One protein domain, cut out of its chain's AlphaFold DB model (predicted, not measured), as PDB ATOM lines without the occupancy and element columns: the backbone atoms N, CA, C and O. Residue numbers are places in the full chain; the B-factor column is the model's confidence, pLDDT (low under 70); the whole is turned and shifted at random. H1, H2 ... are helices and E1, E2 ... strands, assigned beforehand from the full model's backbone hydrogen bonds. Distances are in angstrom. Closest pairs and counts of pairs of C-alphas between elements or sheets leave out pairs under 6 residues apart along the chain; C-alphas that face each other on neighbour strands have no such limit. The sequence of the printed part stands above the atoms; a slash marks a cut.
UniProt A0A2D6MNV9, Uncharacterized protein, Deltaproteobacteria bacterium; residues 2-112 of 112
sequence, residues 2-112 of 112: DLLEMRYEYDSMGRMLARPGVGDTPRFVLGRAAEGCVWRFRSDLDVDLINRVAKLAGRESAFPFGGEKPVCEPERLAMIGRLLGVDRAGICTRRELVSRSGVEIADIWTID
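This is residues 2 to 112 of the 112 residues of an uncharacterized protein of Deltaproteobacteria bacterium (UniProt A0A2D6MNV9). A twisted sheet of four antiparallel strands, E2, E1, E4 and E3, has two helices, H2 and H3, side by side as a helical hairpin on one side of it, with H2 over the edge strand E2. The short helix H1 is on the other side of the sheet, followed by a long link. The printed part has 111 residues with three named helices and four named strands, in the order H1 E1 E2 H2 H3 E3 E4; the class is mixed, helices and strands, with 50 residues, under half, in named elements. The whole is compact, with a radius of gyration of the C-alphas of 14.0 A and spans of 39 by 29 by 24 A.

H1, residues 2 to 5, begins at C-alpha 2 at (10.505, 89.242, 6.637). E1, residues 28 to 33, is 16.8 A long, and E2, residues 36 to 41, is 17.4 A. H2, residues 47 to 57, is 14.9 A long from C-alpha 47 at (-12.399, 78.421, 9.586). H3 holds residues 77 to 83. E3, residues 94 to 100, is 19.9 A long, and E4, residues 103 to 111, is 24.8 A and ends at C-alpha 111 at (-6.722, 93.281, 15.560).

E1 and E2 are a hairpin, antiparallel at 168 degrees, with N 31 and O 38 within hydrogen-bond range at 2.8 A. E1 and E4 are antiparallel at 164 degrees, with N 30 and O 109 at 2.8 A. E3 and E4 are a hairpin at 158 degrees, with N 96 and O 108 at 2.8 A. H2 is on the sheet at a height of 9.0 A, over E2, and runs along the strands at 19 degrees to E2 on the local plane; its closest C-alpha pair with E2 is Trp 39 and Ala 57, 6.9 A. H2 and H3 touch at a shallow tilt of 16 degrees, opposite ways; their closest C-alphas are those of Val 53 and Ile 80, 5.8 A. H3 only grazes the sheet with residues 77 to 81, and H1 only grazes it with residues 3 to 4. H1 is apart from H2 and H3. Every O i to N i+4 pair is within hydrogen-bond range in H3, 6 of 7 are in H2, and H1 is too short for such a pair.

The C-alphas farthest apart are those of Pro 20 and Glu 68, 41.2 A. The printed part has no cut. The links H1 to E1, 22 residues, and H2 to H3, 19 residues, are long. The mean pLDDT of the printed part is 82.4; residue 2 and residues 20 to 23, 65 to 72 and 87 to 92 are under 70.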
ATOM      1  N   ASP A   2       9.677  89.716   5.524       62.69
ATOM      2  CA  ASP A   2      10.505  89.242   6.637       62.69
ATOM      3  C   ASP A   2      10.095  89.781   8.020       62.69
ATOM      4  O   ASP A   2      10.281  89.119   9.034       62.69
ATOM      5  N   LEU A   3       9.481  90.968   8.092       71.75
ATOM      6  CA  LEU A   3       9.123  91.596   9.368       71.75
ATOM      7  C   LEU A   3       8.022  90.846  10.134       71.75
ATOM      8  O   LEU A   3       8.073  90.792  11.359       71.75
ATOM      9  N   LEU A   4       7.023  90.288   9.441       78.62
ATOM     10  CA  LEU A   4       5.977  89.495  10.099       78.62
ATOM     11  C   LEU A   4       6.516  88.119  10.510       78.62
ATOM     12  O   LEU A   4       6.217  87.648  11.604       78.62
ATOM     13  N   GLU A   5       7.379  87.539   9.674       79.31
ATOM     14  CA  GLU A   5       8.063  86.264   9.922       79.31
ATOM     15  C   GLU A   5       9.003  86.312  11.132       79.31
ATOM     16  O   GLU A   5       9.153  85.319  11.833       79.31
ATOM     17  N   MET A   6       9.576  87.478  11.441       80.94
ATOM     18  CA  MET A   6      10.369  87.689  12.659       80.94
ATOM     19  C   MET A   6       9.522  87.886  13.928       80.94
ATOM     20  O   MET A   6      10.053  87.780  15.032       80.94
ATOM     21  N   ARG A   7       8.232  88.229  13.798       83.56
ATOM     22  CA  ARG A   7       7.356  88.599  14.929       83.56
ATOM     23  C   ARG A   7       6.488  87.459  15.423       83.56
ATOM     24  O   ARG A   7       6.162  87.417  16.608       83.56
ATOM     25  N   TYR A   8       6.078  86.581  14.519       88.25
ATOM     26  CA  TYR A   8       5.121  85.529  14.809       88.25
ATOM     27  C   TYR A   8       5.666  84.187  14.363       88.25
ATOM     28  O   TYR A   8       6.357  84.078  13.354       88.25
ATOM     29  N   GLU A   9       5.300  83.150  15.102       90.19
ATOM     30  CA  GLU A   9       5.472  81.782  14.637       90.19
ATOM     31  C   GLU A   9       4.233  81.325  13.892       90.19
ATOM     32  O   GLU A   9       3.112  81.711  14.236       90.19
ATOM     33  N   TYR A  10       4.444  80.477  12.892       91.94
ATOM     34  CA  TYR A  10       3.397  80.025  11.995       91.94
ATOM     35  C   TYR A  10       3.236  78.507  12.047       91.94
ATOM     36  O   TYR A  10       4.216  77.772  12.165       91.94
ATOM     37  N   ASP A  11       1.995  78.035  11.938       92.00
ATOM     38  CA  ASP A  11       1.695  76.627  11.683       92.00
ATOM     39  C   ASP A  11       2.005  76.239  10.222       92.00
ATOM     40  O   ASP A  11       2.349  77.075   9.381       92.00
ATOM     41  N   SER A  12       1.843  74.955   9.888       91.69
ATOM     42  CA  SER A  12       2.058  74.442   8.526       91.69
ATOM     43  C   SER A  12       1.097  75.017   7.475       91.69
ATOM     44  O   SER A  12       1.322  74.844   6.280       91.69
ATOM     45  N   MET A  13       0.035  75.705   7.901       88.56
ATOM     46  CA  MET A  13      -0.933  76.386   7.044       88.56
ATOM     47  C   MET A  13      -0.661  77.896   6.942       88.56
ATOM     48  O   MET A  13      -1.430  78.615   6.303       88.56
ATOM     49  N   GLY A  14       0.414  78.395   7.561       90.25
ATOM     50  CA  GLY A  14       0.772  79.810   7.559       90.25
ATOM     51  C   GLY A  14      -0.087  80.672   8.488       90.25
ATOM     52  O   GLY A  14      -0.199  81.876   8.261       90.25
ATOM     53  N   ARG A  15      -0.714  80.095   9.520       93.25
ATOM     54  CA  ARG A  15      -1.468  80.823  10.558       93.25
ATOM     55  C   ARG A  15      -0.595  81.071  11.779       93.25
ATOM     56  O   ARG A  15       0.202  80.219  12.141       93.25
ATOM     57  N   MET A  16      -0.759  82.223  12.417       93.81
ATOM     58  CA  MET A  16       0.006  82.607  13.602       93.81
ATOM     59  C   MET A  16      -0.384  81.726  14.789       93.81
ATOM     60  O   MET A  16      -1.564  81.636  15.125       93.81
ATOM     61  N   LEU A  17       0.584  81.095  15.441       91.75
ATOM     62  CA  LEU A  17       0.331  80.269  16.619       91.75
ATOM     63  C   LEU A  17      -0.102  81.140  17.804       91.75
ATOM     64  O   LEU A  17       0.591  82.090  18.163       91.75
ATOM     65  N   ALA A  18      -1.219  80.794  18.447       85.19
ATOM     66  CA  ALA A  18      -1.623  81.426  19.701       85.19
ATOM     67  C   ALA A  18      -0.646  81.038  20.825       85.19
ATOM     68  O   ALA A  18      -0.603  79.879  21.240       85.19
ATOM     69  N   ARG A  19       0.147  81.995  21.323       74.00
ATOM     70  CA  ARG A  19       1.068  81.773  22.446       74.00
ATOM     71  C   ARG A  19       0.478  82.293  23.759       74.00
ATOM     72  O   ARG A  19       0.289  83.500  23.887       74.00
ATOM     73  N   PRO A  20       0.238  81.432  24.762       60.47
ATOM     74  CA  PRO A  20      -0.125  81.901  26.092       60.47
ATOM     75  C   PRO A  20       1.070  82.600  26.763       60.47
ATOM     76  O   PRO A  20       2.162  82.039  26.826       60.47
ATOM     77  N   GLY A  21       0.865  83.805  27.307       55.19
ATOM     78  CA  GLY A  21       1.790  84.440  28.260       55.19
ATOM     79  C   GLY A  21       2.951  85.264  27.683       55.19
ATOM     80  O   GLY A  21       3.687  85.871  28.456       55.19
ATOM     81  N   VAL A  22       3.110  85.346  26.359       51.44
ATOM     82  CA  VAL A  22       4.086  86.238  25.705       51.44
ATOM     83  C   VAL A  22       3.345  87.058  24.666       51.44
ATOM     84  O   VAL A  22       3.103  86.531  23.589       51.44
ATOM     85  N   GLY A  23       3.001  88.306  25.014       59.84
ATOM     86  CA  GLY A  23       2.418  89.321  24.126       59.84
ATOM     87  C   GLY A  23       1.302  88.791  23.229       59.84
ATOM     88  O   GLY A  23       1.597  88.218  22.186       59.84
ATOM     89  N   ASP A  24       0.044  88.994  23.626       74.06
ATOM     90  CA  ASP A  24      -1.126  88.401  22.969       74.06
ATOM     91  C   ASP A  24      -0.999  88.402  21.441       74.06
ATOM     92  O   ASP A  24      -0.923  89.442  20.780       74.06
ATOM     93  N   THR A  25      -0.885  87.193  20.880       87.62
ATOM     94  CA  THR A  25      -0.847  87.015  19.431       87.62
ATOM     95  C   THR A  25      -2.174  87.542  18.891       87.62
ATOM     96  O   THR A  25      -3.218  87.009  19.285       87.62
ATOM     97  N   PRO A  26      -2.173  88.554  18.010       89.94
ATOM     98  CA  PRO A  26      -3.410  89.165  17.548       89.94
ATOM     99  C   PRO A  26      -4.231  88.147  16.760       89.94
ATOM    100  O   PRO A  26      -3.682  87.281  16.072       89.94
ATOM    101  N   ARG A  27      -5.559  88.277  16.804       91.50
ATOM    102  CA  ARG A  27      -6.468  87.473  15.971       91.50
ATOM    103  C   ARG A  27      -6.174  87.659  14.485       91.50
ATOM    104  O   ARG A  27      -6.254  86.702  13.712       91.50
ATOM    105  N   PHE A  28      -5.823  88.877  14.079       93.44
ATOM    106  CA  PHE A  28      -5.591  89.220  12.683       93.44
ATOM    107  C   PHE A  28      -4.492  90.270  12.512       93.44
ATOM    108  O   PHE A  28      -4.403  91.223  13.281       93.44
ATOM    109  N   VAL A  29      -3.689  90.115  11.460       93.88
ATOM    110  CA  VAL A  29      -2.692  91.100  11.023       93.88
ATOM    111  C   VAL A  29      -2.883  91.376   9.540       93.88
ATOM    112  O   VAL A  29      -3.004  90.436   8.757       93.88
ATOM    113  N   LEU A  30      -2.847  92.649   9.156       92.31
ATOM    114  CA  LEU A  30      -2.819  93.128   7.778       92.31
ATOM    115  C   LEU A  30      -1.617  94.056   7.596       92.31
ATOM    116  O   LEU A  30      -1.587  95.151   8.144       92.31
ATOM    117  N   GLY A  31      -0.643  93.624   6.805       91.50
ATOM    118  CA  GLY A  31       0.436  94.463   6.300       91.50
ATOM    119  C   GLY A  31       0.116  94.947   4.891       91.50
ATOM    120  O   GLY A  31      -0.214  94.145   4.018       91.50
ATOM    121  N   ARG A  32       0.238  96.249   4.658       89.31
ATOM    122  CA  ARG A  32       0.120  96.882   3.343       89.31
ATOM    123  C   ARG A  32       1.479  97.465   2.976       89.31
ATOM    124  O   ARG A  32       2.069  98.170   3.786       89.31
ATOM    125  N   ALA A  33       1.962  97.183   1.777       87.12
ATOM    126  CA  ALA A  33       3.189  97.734   1.205       87.12
ATOM    127  C   ALA A  33       2.935  98.124  -0.260       87.12
ATOM    128  O   ALA A  33       1.857  97.839  -0.790       87.12
ATOM    129  N   ALA A  34       3.903  98.763  -0.919       84.25
ATOM    130  CA  ALA A  34       3.786  99.141  -2.331       84.25
ATOM    131  C   ALA A  34       3.624  97.915  -3.248       84.25
ATOM    132  O   ALA A  34       2.926  97.964  -4.257       84.25
ATOM    133  N   GLU A  35       4.233  96.798  -2.859       84.75
ATOM    134  CA  GLU A  35       4.203  95.526  -3.574       84.75
ATOM    135  C   GLU A  35       2.876  94.770  -3.395       84.75
ATOM    136  O   GLU A  35       2.605  93.821  -4.131       84.75
ATOM    137  N   GLY A  36       2.043  95.170  -2.428       87.06
ATOM    138  CA  GLY A  36       0.735  94.567  -2.180       87.06
ATOM    139  C   GLY A  36       0.380  94.425  -0.702       87.06
ATOM    140  O   GLY A  36       0.971  95.047   0.180       87.06
ATOM    141  N   CYS A  37      -0.616  93.582  -0.437       89.06
ATOM    142  CA  CYS A  37      -1.134  93.312   0.901       89.06
ATOM    143  C   CYS A  37      -0.801  91.883   1.334       89.06
ATOM    144  O   CYS A  37      -0.938  90.936   0.562       89.06
ATOM    145  N   VAL A  38      -0.427  91.722   2.598       91.25
ATOM    146  CA  VAL A  38      -0.242  90.429   3.260       91.25
ATOM    147  C   VAL A  38      -1.107  90.411   4.505       91.25
ATOM    148  O   VAL A  38      -1.112  91.370   5.269       91.25
ATOM    149  N   TRP A  39      -1.817  89.316   4.749       93.50
ATOM    150  CA  TRP A  39      -2.591  89.151   5.974       93.50
ATOM    151  C   TRP A  39      -2.429  87.760   6.571       93.50
ATOM    152  O   TRP A  39      -2.143  86.783   5.866       93.50
ATOM    153  N   ARG A  40      -2.577  87.678   7.894       95.00
ATOM    154  CA  ARG A  40      -2.409  86.455   8.684       95.00
ATOM    155  C   ARG A  40      -3.465  86.378   9.778       95.00
ATOM    156  O   ARG A  40      -3.902  87.398  10.305       95.00
ATOM    157  N   PHE A  41      -3.852  85.151  10.100       95.12
ATOM    158  CA  PHE A  41      -4.851  84.822  11.114       95.12
ATOM    159  C   PHE A  41      -4.202  84.046  12.241       95.12
ATOM    160  O   PHE A  41      -3.265  83.289  11.983       95.12
ATOM    161  N   ARG A  42      -4.727  84.182  13.453       93.88
ATOM    162  CA  ARG A  42      -4.373  83.282  14.547       93.88
ATOM    163  C   ARG A  42      -4.919  81.873  14.297       93.88
ATOM    164  O   ARG A  42      -5.960  81.700  13.663       93.88
ATOM    165  N   SER A  43      -4.186  80.861  14.745       93.38
ATOM    166  CA  SER A  43      -4.429  79.448  14.439       93.38
ATOM    167  C   SER A  43      -5.677  78.865  15.109       93.38
ATOM    168  O   SER A  43      -6.176  77.839  14.661       93.38
ATOM    169  N   ASP A  44      -6.159  79.499  16.177       91.44
ATOM    170  CA  ASP A  44      -7.332  79.108  16.969       91.44
ATOM    171  C   ASP A  44      -8.654  79.690  16.436       91.44
ATOM    172  O   ASP A  44      -9.717  79.382  16.974       91.44
ATOM    173  N   LEU A  45      -8.609  80.531  15.396       91.50
ATOM    174  CA  LEU A  45      -9.811  81.109  14.807       91.50
ATOM    175  C   LEU A  45     -10.592  80.089  13.980       91.50
ATOM    176  O   LEU A  45     -10.031  79.274  13.244       91.50
ATOM    177  N   ASP A  46     -11.914  80.216  14.057       92.56
ATOM    178  CA  ASP A  46     -12.851  79.430  13.269       92.56
ATOM    179  C   ASP A  46     -12.611  79.585  11.753       92.56
ATOM    180  O   ASP A  46     -12.346  80.680  11.239       92.56
ATOM    181  N   VAL A  47     -12.713  78.473  11.022       91.56
ATOM    182  CA  VAL A  47     -12.399  78.421   9.586       91.56
ATOM    183  C   VAL A  47     -13.398  79.229   8.754       91.56
ATOM    184  O   VAL A  47     -12.994  79.898   7.797       91.56
ATOM    185  N   ASP A  48     -14.683  79.233   9.113       93.38
ATOM    186  CA  ASP A  48     -15.692  80.012   8.391       93.38
ATOM    187  C   ASP A  48     -15.488  81.511   8.613       93.38
ATOM    188  O   ASP A  48     -15.619  82.313   7.677       93.38
ATOM    189  N   LEU A  49     -15.087  81.901   9.825       92.56
ATOM    190  CA  LEU A  49     -14.670  83.267  10.123       92.56
ATOM    191  C   LEU A  49     -13.458  83.688   9.277       92.56
ATOM    192  O   LEU A  49     -13.516  84.729   8.611       92.56
ATOM    193  N   ILE A  50     -12.401  82.869   9.240       93.69
ATOM    194  CA  ILE A  50     -11.204  83.113   8.416       93.69
ATOM    195  C   ILE A  50     -11.599  83.319   6.952       93.69
ATOM    196  O   ILE A  50     -11.206  84.314   6.340       93.69
ATOM    197  N   ASN A  51     -12.424  82.433   6.393       93.94
ATOM    198  CA  ASN A  51     -12.852  82.506   4.996       93.94
ATOM    199  C   ASN A  51     -13.610  83.803   4.676       93.94
ATOM    200  O   ASN A  51     -13.447  84.381   3.596       93.94
ATOM    201  N   ARG A  52     -14.445  84.286   5.602       93.62
ATOM    202  CA  ARG A  52     -15.179  85.551   5.442       93.62
ATOM    203  C   ARG A  52     -14.246  86.754   5.502       93.62
ATOM    204  O   ARG A  52     -14.362  87.642   4.658       93.62
ATOM    205  N   VAL A  53     -13.313  86.775   6.452       93.75
ATOM    206  CA  VAL A  53     -12.349  87.873   6.599       93.75
ATOM    207  C   VAL A  53     -11.349  87.893   5.441       93.75
ATOM    208  O   VAL A  53     -11.085  88.959   4.892       93.75
ATOM    209  N   ALA A  54     -10.853  86.738   4.993       93.75
ATOM    210  CA  ALA A  54      -9.902  86.635   3.887       93.75
ATOM    211  C   ALA A  54     -10.463  87.217   2.579       93.75
ATOM    212  O   ALA A  54      -9.745  87.901   1.851       93.75
ATOM    213  N   LYS A  55     -11.765  87.031   2.309       93.50
ATOM    214  CA  LYS A  55     -12.449  87.653   1.157       93.50
ATOM    215  C   LYS A  55     -12.436  89.182   1.207       93.50
ATOM    216  O   LYS A  55     -12.466  89.820   0.157       93.50
ATOM    217  N   LEU A  56     -12.431  89.768   2.405       91.31
ATOM    218  CA  LEU A  56     -12.331  91.215   2.589       91.31
ATOM    219  C   LEU A  56     -10.882  91.677   2.498       91.31
ATOM    220  O   LEU A  56     -10.592  92.575   1.716       91.31
ATOM    221  N   ALA A  57      -9.979  91.030   3.231       90.56
ATOM    222  CA  ALA A  57      -8.561  91.372   3.239       90.56
ATOM    223  C   ALA A  57      -7.938  91.293   1.833       90.56
ATOM    224  O   ALA A  57      -7.206  92.192   1.435       90.56
ATOM    225  N   GLY A  58      -8.314  90.290   1.031       90.12
ATOM    226  CA  GLY A  58      -7.835  90.142  -0.347       90.12
ATOM    227  C   GLY A  58      -8.355  91.178  -1.344       90.12
ATOM    228  O   GLY A  58      -7.950  91.160  -2.501       90.12
ATOM    229  N   ARG A  59      -9.249  92.074  -0.922       89.94
ATOM    230  CA  ARG A  59      -9.721  93.215  -1.719       89.94
ATOM    231  C   ARG A  59      -9.134  94.539  -1.239       89.94
ATOM    232  O   ARG A  59      -9.548  95.582  -1.734       89.94
ATOM    233  N   GLU A  60      -8.254  94.504  -0.248       88.31
ATOM    234  CA  GLU A  60      -7.660  95.705   0.312       88.31
ATOM    235  C   GLU A  60      -6.545  96.248  -0.579       88.31
ATOM    236  O   GLU A  60      -5.772  95.491  -1.171       88.31
ATOM    237  N   SER A  61      -6.463  97.572  -0.660       84.31
ATOM    238  CA  SER A  61      -5.509  98.261  -1.523       84.31
ATOM    239  C   SER A  61      -4.102  98.245  -0.932       84.31
ATOM    240  O   SER A  61      -3.926  98.355   0.281       84.31
ATOM    241  N   ALA A  62      -3.089  98.193  -1.795       85.19
ATOM    242  CA  ALA A  62      -1.684  98.353  -1.418       85.19
ATOM    243  C   ALA A  62      -1.421  99.683  -0.675       85.19
ATOM    244  O   ALA A  62      -2.256 100.597  -0.678       85.19
ATOM    245  N   PHE A  63      -0.263  99.790  -0.022       79.62
ATOM    246  CA  PHE A  63       0.184 101.043   0.589       79.62
ATOM    247  C   PHE A  63       0.812 101.937  -0.493       79.62
ATOM    248  O   PHE A  63       1.738 101.490  -1.170       79.62
ATOM    249  N   PRO A  64       0.322 103.169  -0.711       73.12
ATOM    250  CA  PRO A  64       0.858 104.034  -1.755       73.12
ATOM    251  C   PRO A  64       2.278 104.505  -1.410       73.12
ATOM    252  O   PRO A  64       2.533 104.969  -0.302       73.12
ATOM    253  N   PHE A  65       3.202 104.427  -2.370       67.56
ATOM    254  CA  PHE A  65       4.564 104.951  -2.235       67.56
ATOM    255  C   PHE A  65       4.634 106.384  -2.789       67.56
ATOM    256  O   PHE A  65       4.197 106.619  -3.913       67.56
ATOM    257  N   GLY A  66       5.215 107.330  -2.039       58.59
ATOM    258  CA  GLY A  66       5.604 108.642  -2.580       58.59
ATOM    259  C   GLY A  66       4.673 109.833  -2.303       58.59
ATOM    260  O   GLY A  66       4.178 110.467  -3.226       58.59
ATOM    261  N   GLY A  67       4.555 110.232  -1.035       56.28
ATOM    262  CA  GLY A  67       4.641 111.659  -0.682       56.28
ATOM    263  C   GLY A  67       3.366 112.488  -0.511       56.28
ATOM    264  O   GLY A  67       3.433 113.469   0.217       56.28
ATOM    265  N   GLU A  68       2.205 112.133  -1.065       53.34
ATOM    266  CA  GLU A  68       1.010 112.984  -0.895       53.34
ATOM    267  C   GLU A  68      -0.281 112.185  -0.686       53.34
ATOM    268  O   GLU A  68      -1.071 112.003  -1.608       53.34
ATOM    269  N   LYS A  69      -0.509 111.714   0.548       51.31
ATOM    270  CA  LYS A  69      -1.827 111.662   1.217       51.31
ATOM    271  C   LYS A  69      -1.723 110.995   2.590       51.31
ATOM    272  O   LYS A  69      -0.828 110.179   2.803       51.31
ATOM    273  N   PRO A  70      -2.639 111.322   3.521       51.22
ATOM    274  CA  PRO A  70      -2.658 110.692   4.823       51.22
ATOM    275  C   PRO A  70      -2.926 109.206   4.625       51.22
ATOM    276  O   PRO A  70      -3.808 108.822   3.854       51.22
ATOM    277  N   VAL A  71      -2.155 108.388   5.327       59.72
ATOM    278  CA  VAL A  71      -2.366 106.951   5.424       59.72
ATOM    279  C   VAL A  71      -3.778 106.715   5.956       59.72
ATOM    280  O   VAL A  71      -4.037 106.847   7.156       59.72
ATOM    281  N   CYS A  72      -4.713 106.466   5.045       68.12
ATOM    282  CA  CYS A  72      -6.079 106.149   5.400       68.12
ATOM    283  C   CYS A  72      -6.118 104.734   5.972       68.12
ATOM    284  O   CYS A  72      -5.425 103.827   5.495       68.12
ATOM    285  N   GLU A  73      -6.937 104.567   7.009       77.56
ATOM    286  CA  GLU A  73      -7.293 103.251   7.525       77.56
ATOM    287  C   GLU A  73      -7.722 102.346   6.355       77.56
ATOM    288  O   GLU A  73      -8.410 102.827   5.445       77.56
ATOM    289  N   PRO A  74      -7.305 101.065   6.336       82.75
ATOM    290  CA  PRO A  74      -7.755 100.120   5.334       82.75
ATOM    291  C   PRO A  74      -9.280 100.148   5.244       82.75
ATOM    292  O   PRO A  74      -9.974 100.058   6.258       82.75
ATOM    293  N   GLU A  75      -9.812 100.259   4.030       82.69
ATOM    294  CA  GLU A  75     -11.238 100.538   3.802       82.69
ATOM    295  C   GLU A  75     -12.136  99.485   4.459       82.69
ATOM    296  O   GLU A  75     -13.257  99.755   4.896       82.69
ATOM    297  N   ARG A  76     -11.634  98.249   4.515       87.75
ATOM    298  CA  ARG A  76     -12.362  97.092   5.033       87.75
ATOM    299  C   ARG A  76     -12.065  96.806   6.498       87.75
ATOM    300  O   ARG A  76     -12.717  95.921   7.054       87.75
ATOM    301  N   LEU A  77     -11.149  97.535   7.141       85.94
ATOM    302  CA  LEU A  77     -10.688  97.233   8.498       85.94
ATOM    303  C   LEU A  77     -11.838  97.240   9.508       85.94
ATOM    304  O   LEU A  77     -12.005  96.277  10.256       85.94
ATOM    305  N   ALA A  78     -12.710  98.248   9.448       84.94
ATOM    306  CA  ALA A  78     -13.886  98.332  10.309       84.94
ATOM    307  C   ALA A  78     -14.846  97.136  10.145       84.94
ATOM    308  O   ALA A  78     -15.477  96.703  11.110       84.94
ATOM    309  N   MET A  79     -14.984  96.587   8.933       88.31
ATOM    310  CA  MET A  79     -15.828  95.410   8.699       88.31
ATOM    311  C   MET A  79     -15.137  94.118   9.139       88.31
ATOM    312  O   MET A  79     -15.798  93.237   9.685       88.31
ATOM    313  N   ILE A  80     -13.819  94.028   8.956       90.12
ATOM    314  CA  ILE A  80     -13.000  92.923   9.459       90.12
ATOM    315  C   ILE A  80     -13.080  92.858  10.990       90.12
ATOM    316  O   ILE A  80     -13.391  91.797  11.526       90.12
ATOM    317  N   GLY A  81     -12.910  93.986  11.689       88.62
ATOM    318  CA  GLY A  81     -13.032  94.056  13.149       88.62
ATOM    319  C   GLY A  81     -14.395  93.571  13.652       88.62
ATOM    320  O   GLY A  81     -14.464  92.748  14.562       88.62
ATOM    321  N   ARG A  82     -15.489  93.971  12.983       86.88
ATOM    322  CA  ARG A  82     -16.844  93.486  13.313       86.88
ATOM    323  C   ARG A  82     -16.992  91.976  13.151       86.88
ATOM    324  O   ARG A  82     -17.638  91.343  13.977       86.88
ATOM    325  N   LEU A  83     -16.429  91.396  12.088       89.75
ATOM    326  CA  LEU A  83     -16.473  89.945  11.882       89.75
ATOM    327  C   LEU A  83     -15.701  89.194  12.967       89.75
ATOM    328  O   LEU A  83     -16.150  88.140  13.401       89.75
ATOM    329  N   LEU A  84     -14.582  89.755  13.427       87.94
ATOM    330  CA  LEU A  84     -13.756  89.193  14.497       87.94
ATOM    331  C   LEU A  84     -14.372  89.359  15.901       87.94
ATOM    332  O   LEU A  84     -13.765  88.933  16.885       87.94
ATOM    333  N   GLY A  85     -15.577  89.935  15.998       81.75
ATOM    334  CA  GLY A  85     -16.306  90.116  17.255       81.75
ATOM    335  C   GLY A  85     -15.815  91.296  18.091       81.75
ATOM    336  O   GLY A  85     -16.096  91.351  19.284       81.75
ATOM    337  N   VAL A  86     -15.080  92.229  17.482       75.69
ATOM    338  CA  VAL A  86     -14.588  93.433  18.152       75.69
ATOM    339  C   VAL A  86     -15.680  94.495  18.079       75.69
ATOM    340  O   VAL A  86     -15.936  95.083  17.022       75.69
ATOM    341  N   ASP A  87     -16.404  94.677  19.185       54.50
ATOM    342  CA  ASP A  87     -17.551  95.581  19.237       54.50
ATOM    343  C   ASP A  87     -17.104  97.054  19.166       54.50
ATOM    344  O   ASP A  87     -16.006  97.412  19.600       54.50
ATOM    345  N   ARG A  88     -17.952  97.922  18.595       48.50
ATOM    346  CA  ARG A  88     -17.615  99.286  18.105       48.50
ATOM    347  C   ARG A  88     -16.955 100.251  19.117       48.50
ATOM    348  O   ARG A  88     -16.558 101.338  18.710       48.50
ATOM    349  N   ALA A  89     -16.839  99.887  20.394       47.12
ATOM    350  CA  ALA A  89     -16.241 100.694  21.462       47.12
ATOM    351  C   ALA A  89     -14.816 100.268  21.877       47.12
ATOM    352  O   ALA A  89     -14.197 100.955  22.684       47.12
ATOM    353  N   GLY A  90     -14.289  99.156  21.353       46.44
ATOM    354  CA  GLY A  90     -13.063  98.530  21.861       46.44
ATOM    355  C   GLY A  90     -12.201  97.925  20.767       46.44
ATOM    356  O   GLY A  90     -11.682  96.826  20.924       46.44
ATOM    357  N   ILE A  91     -12.070  98.622  19.640       54.53
ATOM    358  CA  ILE A  91     -11.113  98.238  18.616       54.53
ATOM    359  C   ILE A  91      -9.696  98.371  19.213       54.53
ATOM    360  O   ILE A  91      -9.107  99.449  19.171       54.53
ATOM    361  N   CYS A  92      -9.122  97.279  19.738       62.94
ATOM    362  CA  CYS A  92      -7.678  97.144  19.998       62.94
ATOM    363  C   CYS A  92      -6.922  97.003  18.669       62.94
ATOM    364  O   CYS A  92      -6.069  96.136  18.488       62.94
ATOM    365  N   THR A  93      -7.266  97.854  17.702       78.81
ATOM    366  CA  THR A  93      -6.535  97.946  16.457       78.81
ATOM    367  C   THR A  93      -5.276  98.728  16.739       78.81
ATOM    368  O   THR A  93      -5.320  99.927  17.021       78.81
ATOM    369  N   ARG A  94      -4.140  98.053  16.629       87.25
ATOM    370  CA  ARG A  94      -2.851  98.727  16.615       87.25
ATOM    371  C   ARG A  94      -2.479  99.028  15.179       87.25
ATOM    372  O   ARG A  94      -2.590  98.161  14.316       87.25
ATOM    373  N   ARG A  95      -1.996 100.243  14.956       88.38
ATOM    374  CA  ARG A  95      -1.356 100.642  13.713       88.38
ATOM    375  C   ARG A  95       0.134 100.825  13.952       88.38
ATOM    376  O   ARG A  95       0.527 101.422  14.953       88.38
ATOM    377  N   GLU A  96       0.944 100.352  13.022       88.62
ATOM    378  CA  GLU A  96       2.384 100.561  13.013       88.62
ATOM    379  C   GLU A  96       2.863 100.897  11.601       88.62
ATOM    380  O   GLU A  96       2.647 100.133  10.663       88.62
ATOM    381  N   LEU A  97       3.554 102.028  11.473       87.94
ATOM    382  CA  LEU A  97       4.229 102.415  10.243       87.94
ATOM    383  C   LEU A  97       5.663 101.899  10.251       87.94
ATOM    384  O   LEU A  97       6.409 102.101  11.209       87.94
ATOM    385  N   VAL A  98       6.046 101.247   9.160       87.00
ATOM    386  CA  VAL A  98       7.386 100.706   8.961       87.00
ATOM    387  C   VAL A  98       8.125 101.616   7.999       87.00
ATOM    388  O   VAL A  98       7.703 101.789   6.854       87.00
ATOM    389  N   SER A  99       9.260 102.146   8.448       86.62
ATOM    390  CA  SER A  99      10.084 103.056   7.654       86.62
ATOM    391  C   SER A  99      11.472 102.486   7.390       86.62
ATOM    392  O   SER A  99      12.081 101.859   8.257       86.62
ATOM    393  N   ARG A 100      12.011 102.753   6.199       83.75
ATOM    394  CA  ARG A 100      13.395 102.448   5.819       83.75
ATOM    395  C   ARG A 100      14.049 103.715   5.290       83.75
ATOM    396  O   ARG A 100      13.529 104.348   4.380       83.75
ATOM    397  N   SER A 101      15.177 104.101   5.885       86.50
ATOM    398  CA  SER A 101      15.899 105.335   5.530       86.50
ATOM    399  C   SER A 101      15.028 106.603   5.582       86.50
ATOM    400  O   SER A 101      15.167 107.486   4.742       86.50
ATOM    401  N   GLY A 102      14.106 106.685   6.549       81.88
ATOM    402  CA  GLY A 102      13.203 107.832   6.717       81.88
ATOM    403  C   GLY A 102      11.981 107.849   5.789       81.88
ATOM    404  O   GLY A 102      11.179 108.769   5.885       81.88
ATOM    405  N   VAL A 103      11.812 106.838   4.932       81.31
ATOM    406  CA  VAL A 103      10.650 106.692   4.043       81.31
ATOM    407  C   VAL A 103       9.725 105.610   4.589       81.31
ATOM    408  O   VAL A 103      10.193 104.510   4.880       81.31
ATOM    409  N   GLU A 104       8.433 105.905   4.724       84.75
ATOM    410  CA  GLU A 104       7.407 104.911   5.065       84.75
ATOM    411  C   GLU A 104       7.239 103.931   3.899       84.75
ATOM    412  O   GLU A 104       6.934 104.328   2.775       84.75
ATOM    413  N   ILE A 105       7.477 102.648   4.164       85.44
ATOM    414  CA  ILE A 105       7.449 101.583   3.154       85.44
ATOM    415  C   ILE A 105       6.303 100.593   3.364       85.44
ATOM    416  O   ILE A 105       5.937  99.881   2.431       85.44
ATOM    417  N   ALA A 106       5.743 100.530   4.575       86.81
ATOM    418  CA  ALA A 106       4.606  99.675   4.876       86.81
ATOM    419  C   ALA A 106       3.798 100.180   6.076       86.81
ATOM    420  O   ALA A 106       4.292 100.931   6.917       86.81
ATOM    421  N   ASP A 107       2.565  99.697   6.171       88.94
ATOM    422  CA  ASP A 107       1.611 100.000   7.234       88.94
ATOM    423  C   ASP A 107       0.979  98.697   7.722       88.94
ATOM    424  O   ASP A 107       0.428  97.919   6.937       88.94
ATOM    425  N   ILE A 108       1.120  98.428   9.017       90.75
ATOM    426  CA  ILE A 108       0.697  97.187   9.658       90.75
ATOM    427  C   ILE A 108      -0.448  97.491  10.613       90.75
ATOM    428  O   ILE A 108      -0.331  98.329  11.503       90.75
ATOM    429  N   TRP A 109      -1.534  96.746  10.456       90.69
ATOM    430  CA  TRP A 109      -2.727  96.812  11.285       90.69
ATOM    431  C   TRP A 109      -2.929  95.477  11.990       90.69
ATOM    432  O   TRP A 109      -2.980  94.436  11.335       90.69
ATOM    433  N   THR A 110      -3.056  95.491  13.313       91.19
ATOM    434  CA  THR A 110      -3.304  94.284  14.115       91.19
ATOM    435  C   THR A 110      -4.630  94.404  14.838       91.19
ATOM    436  O   THR A 110      -4.874  95.448  15.425       91.19
ATOM    437  N   ILE A 111      -5.446  93.352  14.839       89.81
ATOM    438  CA  ILE A 111      -6.722  93.281  15.560       89.81
ATOM    439  C   ILE A 111      -6.648  92.105  16.533       89.81
ATOM    440  O   ILE A 111      -6.315  90.992  16.112       89.81
ATOM    441  N   ASP A 112      -6.977  92.355  17.795       86.56
ATOM    442  CA  ASP A 112      -7.126  91.345  18.851       86.56
ATOM    443  C   ASP A 112      -8.590  91.132  19.258       86.56
ATOM    444  O   ASP A 112      -9.415  92.046  19.022       86.56
TER     445      ASP A 112